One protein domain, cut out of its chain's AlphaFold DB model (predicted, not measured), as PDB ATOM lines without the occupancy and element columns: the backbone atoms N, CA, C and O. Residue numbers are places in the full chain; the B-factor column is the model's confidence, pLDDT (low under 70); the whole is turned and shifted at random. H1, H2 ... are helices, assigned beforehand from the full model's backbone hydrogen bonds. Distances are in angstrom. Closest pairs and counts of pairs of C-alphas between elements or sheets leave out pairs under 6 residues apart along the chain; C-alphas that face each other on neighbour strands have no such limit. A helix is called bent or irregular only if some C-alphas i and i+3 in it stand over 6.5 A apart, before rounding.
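This is residues 4 to 50 and 70 to 95 of the 97 residues of an uncharacterized protein of Ferrimonas balearica (strain DSM 9799 / CCM 4581 / KCTC 23876 / PAT) (UniProt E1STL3). One long straight helix, H4, stands free of a small compact body in which three short helices, H1, H2 and H3, pack on one another with their lines crossed. H4 runs beside H3 at a distance, in nearly the opposite direction, and the printed part is cut between the two. The printed part has 73 residues with four named helices, in the order H1, H2, H3, H4, and no named strand; its class is all helix, with 55 residues in the helices. The whole is loose, with a radius of gyration of the C-alphas of 16.0 A, and flat, spanning 49 by 31 by 16 A.

The longest helix, H4, is residues 70 to 93, 34.6 A from first to last C-alpha; it begins at C-alpha 70 (166.046, 171.043, 208.626) and ends at C-alpha 93 (179.482, 192.526, 232.122). H3 is residues 35 to 47, 18.3 A long. H1 is residues 4 to 13, 14.5 A long, and begins at C-alpha 4 (161.960, 159.605, 231.931). H2 is residues 21 to 28, 10.6 A long. No helix is bent or irregular.

H4 touches no helix and is apart from H1, H2 and H3. H3 touches H2, where the closest C-alphas are those of Leu 21 and Ile 39, 6.6 A apart. The lines of H2 and H3 are about perpendicular, but only just, at 72 degrees. H3 and H1 only just touch, with 3 pairs of C-alphas within 8 A, and H3 does so with residues 41 to 45 alone; the closest C-alphas are those of Leu 5 and Ala 41, 7.2 A apart. H1 and H3 run the same way at a steep tilt of 54 degrees. H1 and H2 touch, the closest C-alphas being those of Ala 8 and Arg 27, 6.6 A apart. They run opposite ways at a steep tilt of 54 degrees. In H1, H2, H3 and H4 every O i to N i+4 pair is within hydrogen-bond range.

The C-alphas of Gly 16 and Ala 93 are the two farthest apart, 50.1 A. Residues 70 to 95, of which 70 to 93 belong to H4, stand free; the body without them has 47 residues, spans 27 by 19 by 16 A and has a radius of gyration of 9.7 A. Residues 51 to 69 are not printed, and C-alphas 50 and 70 are 22.2 A apart across the cut. The links H1 to H2 and H2 to H3 are short. The mean pLDDT of the printed part is 72.0, and 22 residues are under 70: 14 to 18, 29 to 32, 47 to 50, 70 to 76, 80 and 95.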
ATOM      1  N   THR A   4     163.023 158.922 231.182       77.50
ATOM      2  CA  THR A   4     161.960 159.605 231.931       77.50
ATOM      3  C   THR A   4     160.975 160.325 231.007       77.50
ATOM      4  O   THR A   4     159.764 160.236 231.210       77.50
ATOM      5  N   LEU A   5     161.474 161.006 229.966       76.81
ATOM      6  CA  LEU A   5     160.636 161.697 228.976       76.81
ATOM      7  C   LEU A   5     159.838 160.694 228.142       76.81
ATOM      8  O   LEU A   5     158.657 160.914 227.883       76.81
ATOM      9  N   ARG A   6     160.462 159.570 227.773       75.88
ATOM     10  CA  ARG A   6     159.802 158.491 227.029       75.88
ATOM     11  C   ARG A   6     158.652 157.887 227.826       75.88
ATOM     12  O   ARG A   6     157.538 157.839 227.319       75.88
ATOM     13  N   ARG A   7     158.887 157.518 229.089       78.75
ATOM     14  CA  ARG A   7     157.837 156.989 229.977       78.75
ATOM     15  C   ARG A   7     156.703 157.988 230.188       78.75
ATOM     16  O   ARG A   7     155.539 157.607 230.134       78.75
ATOM     17  N   ALA A   8     157.026 159.267 230.393       78.06
ATOM     18  CA  ALA A   8     156.017 160.306 230.585       78.06
ATOM     19  C   ALA A   8     155.110 160.476 229.355       78.06
ATOM     20  O   ALA A   8     153.906 160.666 229.530       78.06
ATOM     21  N   LEU A   9     155.672 160.382 228.145       78.75
ATOM     22  CA  LEU A   9     154.929 160.430 226.885       78.75
ATOM     23  C   LEU A   9     154.056 159.187 226.687       78.75
ATOM     24  O   LEU A   9     152.865 159.347 226.455       78.75
ATOM     25  N   THR A  10     154.591 157.977 226.873       76.56
ATOM     26  CA  THR A  10     153.813 156.726 226.762       76.56
ATOM     27  C   THR A  10     152.602 156.728 227.694       76.56
ATOM     28  O   THR A  10     151.479 156.519 227.246       76.56
ATOM     29  N   LEU A  11     152.802 157.095 228.962       76.12
ATOM     30  CA  LEU A  11     151.723 157.202 229.945       76.12
ATOM     31  C   LEU A  11     150.709 158.316 229.617       76.12
ATOM     32  O   LEU A  11     149.656 158.392 230.248       76.12
ATOM     33  N   LEU A  12     151.060 159.315 228.794       76.00
ATOM     34  CA  LEU A  12     150.110 160.352 228.357       76.00
ATOM     35  C   LEU A  12     149.259 159.811 227.209       76.00
ATOM     36  O   LEU A  12     148.061 160.070 227.167       76.00
ATOM     37  N   THR A  13     149.844 159.001 226.341       70.12
ATOM     38  CA  THR A  13     149.158 158.399 225.197       70.12
ATOM     39  C   THR A  13     148.222 157.264 225.604       70.12
ATOM     40  O   THR A  13     147.143 157.147 225.034       70.12
ATOM     41  N   GLU A  14     148.555 156.501 226.651       68.12
ATOM     42  CA  GLU A  14     147.651 155.504 227.251       68.12
ATOM     43  C   GLU A  14     146.328 156.116 227.744       68.12
ATOM     44  O   GLU A  14     145.321 155.423 227.843       68.12
ATOM     45  N   SER A  15     146.288 157.431 227.991       62.06
ATOM     46  CA  SER A  15     145.047 158.143 228.326       62.06
ATOM     47  C   SER A  15     144.151 158.457 227.111       62.06
ATOM     48  O   SER A  15     143.148 159.161 227.247       62.06
ATOM     49  N   GLY A  16     144.510 157.960 225.919       56.09
ATOM     50  CA  GLY A  16     143.773 158.132 224.661       56.09
ATOM     51  C   GLY A  16     143.831 159.548 224.084       56.09
ATOM     52  O   GLY A  16     143.077 159.878 223.171       56.09
ATOM     53  N   LYS A  17     144.694 160.419 224.623       60.06
ATOM     54  CA  LYS A  17     144.809 161.832 224.235       60.06
ATOM     55  C   LYS A  17     146.231 162.167 223.806       60.06
ATOM     56  O   LYS A  17     147.200 161.726 224.420       60.06
ATOM     57  N   THR A  18     146.354 163.004 222.777       63.41
ATOM     58  CA  THR A  18     147.642 163.532 222.311       63.41
ATOM     59  C   THR A  18     148.355 164.250 223.451       63.41
ATOM     60  O   THR A  18     147.845 165.240 223.979       63.41
ATOM     61  N   ALA A  19     149.548 163.775 223.808       71.88
ATOM     62  CA  ALA A  19     150.377 164.404 224.824       71.88
ATOM     63  C   ALA A  19     150.651 165.878 224.467       71.88
ATOM     64  O   ALA A  19     151.139 166.191 223.378       71.88
ATOM     65  N   THR A  20     150.333 166.797 225.382       75.00
ATOM     66  CA  THR A  20     150.596 168.237 225.217       75.00
ATOM     67  C   THR A  20     151.829 168.681 226.001       75.00
ATOM     68  O   THR A  20     152.215 168.066 226.996       75.00
ATOM     69  N   LEU A  21     152.430 169.804 225.590       76.31
ATOM     70  CA  LEU A  21     153.587 170.403 226.268       76.31
ATOM     71  C   LEU A  21     153.317 170.694 227.745       76.31
ATOM     72  O   LEU A  21     154.170 170.424 228.587       76.31
ATOM     73  N   ALA A  22     152.119 171.182 228.069       73.75
ATOM     74  CA  ALA A  22     151.711 171.452 229.443       73.75
ATOM     75  C   ALA A  22     151.650 170.170 230.288       73.75
ATOM     76  O   ALA A  22     152.137 170.157 231.415       73.75
ATOM     77  N   GLN A  23     151.112 169.082 229.732       78.81
ATOM     78  CA  GLN A  23     151.012 167.794 230.421       78.81
ATOM     79  C   GLN A  23     152.374 167.126 230.599       78.81
ATOM     80  O   GLN A  23     152.670 166.614 231.678       78.81
ATOM     81  N   LEU A  24     153.225 167.168 229.568       80.38
ATOM     82  CA  LEU A  24     154.586 166.655 229.671       80.38
ATOM     83  C   LEU A  24     155.356 167.435 230.743       80.38
ATOM     84  O   LEU A  24     155.911 166.833 231.658       80.38
ATOM     85  N   LYS A  25     155.290 168.771 230.701       78.62
ATOM     86  CA  LYS A  25     155.895 169.670 231.693       78.62
ATOM     87  C   LYS A  25     155.394 169.408 233.115       78.62
ATOM     88  O   LYS A  25     156.203 169.378 234.040       78.62
ATOM     89  N   ALA A  26     154.089 169.210 233.296       78.50
ATOM     90  CA  ALA A  26     153.497 168.907 234.598       78.50
ATOM     91  C   ALA A  26     154.001 167.572 235.171       78.50
ATOM     92  O   ALA A  26     154.165 167.455 236.380       78.50
ATOM     93  N   ARG A  27     154.298 166.587 234.311       77.44
ATOM     94  CA  ARG A  27     154.789 165.263 234.719       77.44
ATOM     95  C   ARG A  27     156.280 165.212 235.028       77.44
ATOM     96  O   ARG A  27     156.662 164.612 236.024       77.44
ATOM     97  N   VAL A  28     157.127 165.791 234.175       78.19
ATOM     98  CA  VAL A  28     158.592 165.726 234.369       78.19
ATOM     99  C   VAL A  28     159.152 166.872 235.211       78.19
ATOM    100  O   VAL A  28     160.328 166.852 235.574       78.19
ATOM    101  N   GLY A  29     158.306 167.844 235.559       68.75
ATOM    102  CA  GLY A  29     158.664 169.016 236.343       68.75
ATOM    103  C   GLY A  29     159.268 170.119 235.476       68.75
ATOM    104  O   GLY A  29     160.271 169.931 234.789       68.75
ATOM    105  N   ALA A  30     158.679 171.313 235.559       60.22
ATOM    106  CA  ALA A  30     159.058 172.497 234.784       60.22
ATOM    107  C   ALA A  30     160.521 172.942 234.951       60.22
ATOM    108  O   ALA A  30     161.048 173.640 234.092       60.22
ATOM    109  N   GLN A  31     161.147 172.568 236.065       63.69
ATOM    110  CA  GLN A  31     162.482 173.021 236.450       63.69
ATOM    111  C   GLN A  31     163.578 172.006 236.114       63.69
ATOM    112  O   GLN A  31     164.759 172.337 236.153       63.69
ATOM    113  N   ARG A  32     163.190 170.772 235.770       69.94
ATOM    114  CA  ARG A  32     164.120 169.680 235.467       69.94
ATOM    115  C   ARG A  32     164.537 169.651 234.000       69.94
ATOM    116  O   ARG A  32     165.648 169.232 233.698       69.94
ATOM    117  N   TYR A  33     163.663 170.105 233.104       75.62
ATOM    118  CA  TYR A  33     163.918 170.126 231.667       75.62
ATOM    119  C   TYR A  33     163.573 171.499 231.078       75.62
ATOM    120  O   TYR A  33     162.458 171.983 231.288       75.62
ATOM    121  N   PRO A  34     164.489 172.123 230.314       76.81
ATOM    122  CA  PRO A  34     164.186 173.351 229.593       76.81
ATOM    123  C   PRO A  34     163.059 173.114 228.576       76.81
ATOM    124  O   PRO A  34     163.019 172.075 227.916       76.81
ATOM    125  N   MET A  35     162.152 174.086 228.413       73.00
ATOM    126  CA  MET A  35     161.018 174.010 227.470       73.00
ATOM    127  C   MET A  35     161.403 173.532 226.053       73.00
ATOM    128  O   MET A  35     160.685 172.682 225.527       73.00
ATOM    129  N   PRO A  36     162.530 173.967 225.449       76.88
ATOM    130  CA  PRO A  36     162.982 173.452 224.154       76.88
ATOM    131  C   PRO A  36     163.169 171.930 224.112       76.88
ATOM    132  O   PRO A  36     162.782 171.291 223.139       76.88
ATOM    133  N   VAL A  37     163.686 171.329 225.187       80.31
ATOM    134  CA  VAL A  37     163.898 169.874 225.282       80.31
ATOM    135  C   VAL A  37     162.559 169.138 225.339       80.31
ATOM    136  O   VAL A  37     162.390 168.098 224.708       80.31
ATOM    137  N   LEU A  38     161.576 169.703 226.047       80.25
ATOM    138  CA  LEU A  38     160.218 169.156 226.112       80.25
ATOM    139  C   LEU A  38     159.512 169.222 224.751       80.25
ATOM    140  O   LEU A  38     158.850 168.265 224.352       80.25
ATOM    141  N   ILE A  39     159.673 170.338 224.036       76.56
ATOM    142  CA  ILE A  39     159.121 170.539 222.690       76.56
ATOM    143  C   ILE A  39     159.758 169.554 221.709       76.56
ATOM    144  O   ILE A  39     159.039 168.883 220.972       76.56
ATOM    145  N   GLN A  40     161.082 169.413 221.740       76.69
ATOM    146  CA  GLN A  40     161.801 168.493 220.865       76.69
ATOM    147  C   GLN A  40     161.415 167.037 221.144       76.69
ATOM    148  O   GLN A  40     161.171 166.285 220.206       76.69
ATOM    149  N   ALA A  41     161.272 166.646 222.414       77.56
ATOM    150  CA  ALA A  41     160.799 165.313 222.783       77.56
ATOM    151  C   ALA A  41     159.370 165.042 222.275       77.56
ATOM    152  O   ALA A  41     159.093 163.958 221.767       77.56
ATOM    153  N   LEU A  42     158.473 166.032 222.358       78.81
ATOM    154  CA  LEU A  42     157.114 165.936 221.814       78.81
ATOM    155  C   LEU A  42     157.087 165.844 220.290       78.81
ATOM    156  O   LEU A  42     156.301 165.077 219.742       78.81
ATOM    157  N   GLN A  43     157.929 166.613 219.603       76.00
ATOM    158  CA  GLN A  43     158.041 166.571 218.146       76.00
ATOM    159  C   GLN A  43     158.633 165.242 217.675       76.00
ATOM    160  O   GLN A  43     158.064 164.611 216.794       76.00
ATOM    161  N   GLN A  44     159.708 164.763 218.308       73.69
ATOM    162  CA  GLN A  44     160.299 163.454 218.015       73.69
ATOM    163  C   GLN A  44     159.298 162.316 218.232       73.69
ATOM    164  O   GLN A  44     159.229 161.399 217.423       73.69
ATOM    165  N   TRP A  45     158.480 162.398 219.283       71.81
ATOM    166  CA  TRP A  45     157.426 161.421 219.548       71.81
ATOM    167  C   TRP A  45     156.269 161.491 218.538       71.81
ATOM    168  O   TRP A  45     155.773 160.458 218.108       71.81
ATOM    169  N   LYS A  46     155.874 162.694 218.100       70.19
ATOM    170  CA  LYS A  46     154.866 162.880 217.040       70.19
ATOM    171  C   LYS A  46     155.338 162.436 215.655       70.19
ATOM    172  O   LYS A  46     154.505 162.058 214.841       70.19
ATOM    173  N   VAL A  47     156.639 162.531 215.375       65.31
ATOM    174  CA  VAL A  47     157.259 162.121 214.100       65.31
ATOM    175  C   VAL A  47     157.573 160.622 214.083       65.31
ATOM    176  O   VAL A  47     157.538 160.005 213.023       65.31
ATOM    177  N   ALA A  48     157.810 160.017 215.250       54.03
ATOM    178  CA  ALA A  48     157.923 158.574 215.433       54.03
ATOM    179  C   ALA A  48     156.772 158.028 216.301       54.03
ATOM    180  O   ALA A  48     157.028 157.502 217.393       54.03
ATOM    181  N   PRO A  49     155.505 158.131 215.857       50.72
ATOM    182  CA  PRO A  49     154.452 157.368 216.490       50.72
ATOM    183  C   PRO A  49     154.745 155.907 216.147       50.72
ATOM    184  O   PRO A  49     154.668 155.505 214.986       50.72
ATOM    185  N   GLN A  50     155.155 155.102 217.132       46.06
ATOM    186  CA  GLN A  50     155.096 153.657 216.928       46.06
ATOM    187  C   GLN A  50     153.656 153.309 216.527       46.06
ATOM    188  O   GLN A  50     152.722 153.796 217.174       46.06
ATOM    189  N   ASN A  70     165.028 171.324 207.605       59.22
ATOM    190  CA  ASN A  70     166.046 171.043 208.626       59.22
ATOM    191  C   ASN A  70     167.214 172.048 208.591       59.22
ATOM    192  O   ASN A  70     167.763 172.375 209.636       59.22
ATOM    193  N   ALA A  71     167.555 172.577 207.412       61.34
ATOM    194  CA  ALA A  71     168.557 173.631 207.261       61.34
ATOM    195  C   ALA A  71     168.126 174.972 207.887       61.34
ATOM    196  O   ALA A  71     168.930 175.622 208.548       61.34
ATOM    197  N   GLU A  72     166.858 175.360 207.736       57.41
ATOM    198  CA  GLU A  72     166.301 176.592 208.314       57.41
ATOM    199  C   GLU A  72     166.199 176.482 209.839       57.41
ATOM    200  O   GLU A  72     166.509 177.424 210.564       57.41
ATOM    201  N   LEU A  73     165.834 175.298 210.337       60.78
ATOM    202  CA  LEU A  73     165.844 174.996 211.767       60.78
ATOM    203  C   LEU A  73     167.265 175.010 212.341       60.78
ATOM    204  O   LEU A  73     167.471 175.522 213.438       60.78
ATOM    205  N   GLN A  74     168.249 174.489 211.604       62.34
ATOM    206  CA  GLN A  74     169.653 174.515 212.012       62.34
ATOM    207  C   GLN A  74     170.180 175.952 212.095       62.34
ATOM    208  O   GLN A  74     170.787 176.320 213.096       62.34
ATOM    209  N   GLN A  75     169.869 176.788 211.102       67.50
ATOM    210  CA  GLN A  75     170.224 178.208 211.121       67.50
ATOM    211  C   GLN A  75     169.591 178.948 212.301       67.50
ATOM    212  O   GLN A  75     170.279 179.705 212.980       67.50
ATOM    213  N   GLN A  76     168.313 178.691 212.597       65.00
ATOM    214  CA  GLN A  76     167.655 179.269 213.772       65.00
ATOM    215  C   GLN A  76     168.321 178.818 215.077       65.00
ATOM    216  O   GLN A  76     168.469 179.614 215.998       65.00
ATOM    217  N   ILE A  77     168.758 177.559 215.172       71.12
ATOM    218  CA  ILE A  77     169.485 177.061 216.347       71.12
ATOM    219  C   ILE A  77     170.814 177.799 216.520       71.12
ATOM    220  O   ILE A  77     171.134 178.200 217.639       71.12
ATOM    221  N   ASP A  78     171.588 177.968 215.452       71.44
ATOM    222  CA  ASP A  78     172.886 178.639 215.526       71.44
ATOM    223  C   ASP A  78     172.744 180.130 215.876       71.44
ATOM    224  O   ASP A  78     173.450 180.618 216.760       71.44
ATOM    225  N   ASP A  79     171.750 180.810 215.303       72.12
ATOM    226  CA  ASP A  79     171.414 182.200 215.628       72.12
ATOM    227  C   ASP A  79     170.995 182.362 217.103       72.12
ATOM    228  O   ASP A  79     171.551 183.184 217.839       72.12
ATOM    229  N   LEU A  80     170.106 181.494 217.603       68.50
ATOM    230  CA  LEU A  80     169.708 181.515 219.013       68.50
ATOM    231  C   LEU A  80     170.885 181.218 219.955       68.50
ATOM    232  O   LEU A  80     170.947 181.772 221.054       68.50
ATOM    233  N   ARG A  81     171.832 180.356 219.560       71.25
ATOM    234  CA  ARG A  81     173.032 180.074 220.367       71.25
ATOM    235  C   ARG A  81     173.939 181.292 220.467       71.25
ATOM    236  O   ARG A  81     174.468 181.538 221.553       71.25
ATOM    237  N   GLN A  82     174.091 182.053 219.385       78.12
ATOM    238  CA  GLN A  82     174.848 183.303 219.406       78.12
ATOM    239  C   GLN A  82     174.177 184.343 220.304       78.12
ATOM    240  O   GLN A  82     174.841 184.894 221.178       78.12
ATOM    241  N   GLN A  83     172.861 184.529 220.182       73.75
ATOM    242  CA  GLN A  83     172.120 185.463 221.038       73.75
ATOM    243  C   GLN A  83     172.222 185.097 222.526       73.75
ATOM    244  O   GLN A  83     172.418 185.964 223.373       73.75
ATOM    245  N   VAL A  84     172.134 183.808 222.874       79.56
ATOM    246  CA  VAL A  84     172.292 183.356 224.266       79.56
ATOM    247  C   VAL A  84     173.707 183.606 224.784       79.56
ATOM    248  O   VAL A  84     173.859 184.000 225.940       79.56
ATOM    249  N   ALA A  85     174.736 183.376 223.964       79.25
ATOM    250  CA  ALA A  85     176.115 183.670 224.344       79.25
ATOM    251  C   ALA A  85     176.301 185.172 224.600       79.25
ATOM    252  O   ALA A  85     176.800 185.554 225.656       79.25
ATOM    253  N   GLU A  86     175.793 186.008 223.697       80.44
ATOM    254  CA  GLU A  86     175.886 187.460 223.800       80.44
ATOM    255  C   GLU A  86     175.138 187.998 225.028       80.44
ATOM    256  O   GLU A  86     175.696 188.759 225.815       80.44
ATOM    257  N   LEU A  87     173.905 187.542 225.267       79.50
ATOM    258  CA  LEU A  87     173.138 187.920 226.456       79.50
ATOM    259  C   LEU A  87     173.812 187.454 227.749       79.50
ATOM    260  O   LEU A  87     173.735 188.146 228.764       79.50
ATOM    261  N   ARG A  88     174.481 186.295 227.734       78.00
ATOM    262  CA  ARG A  88     175.236 185.796 228.888       78.00
ATOM    263  C   ARG A  88     176.454 186.669 229.175       78.00
ATOM    264  O   ARG A  88     176.702 186.967 230.342       78.00
ATOM    265  N   ASP A  89     177.169 187.091 228.139       80.62
ATOM    266  CA  ASP A  89     178.317 187.987 228.270       80.62
ATOM    267  C   ASP A  89     177.885 189.389 228.714       80.62
ATOM    268  O   ASP A  89     178.501 189.963 229.611       80.62
ATOM    269  N   GLN A  90     176.764 189.904 228.200       81.19
ATOM    270  CA  GLN A  90     176.162 191.150 228.681       81.19
ATOM    271  C   GLN A  90     175.748 191.047 230.156       81.19
ATOM    272  O   GLN A  90     176.035 191.948 230.939       81.19
ATOM    273  N   LEU A  91     175.131 189.939 230.576       80.94
ATOM    274  CA  LEU A  91     174.798 189.685 231.983       80.94
ATOM    275  C   LEU A  91     176.039 189.603 232.874       80.94
ATOM    276  O   LEU A  91     175.995 190.073 234.008       80.94
ATOM    277  N   ALA A  92     177.130 189.013 232.384       77.88
ATOM    278  CA  ALA A  92     178.399 188.963 233.102       77.88
ATOM    279  C   ALA A  92     179.034 190.358 233.220       77.88
ATOM    280  O   ALA A  92     179.508 190.727 234.292       77.88
ATOM    281  N   ALA A  93     178.976 191.157 232.153       78.44
ATOM    282  CA  ALA A  93     179.482 192.526 232.122       78.44
ATOM    283  C   ALA A  93     178.649 193.500 232.973       78.44
ATOM    284  O   ALA A  93     179.203 194.432 233.548       78.44
ATOM    285  N   LEU A  94     177.334 193.273 233.083       76.38
ATOM    286  CA  LEU A  94     176.397 194.053 233.906       76.38
ATOM    287  C   LEU A  94     176.349 193.603 235.374       76.38
ATOM    288  O   LEU A  94     175.747 194.286 236.201       76.38
ATOM    289  N   LYS A  95     177.025 192.501 235.725       60.28
ATOM    290  CA  LYS A  95     177.308 192.091 237.108       60.28
ATOM    291  C   LYS A  95     178.766 192.378 237.521       60.28
ATOM    292  O   LYS A  95     179.453 191.462 237.980       60.28
TER     293      LYS A  95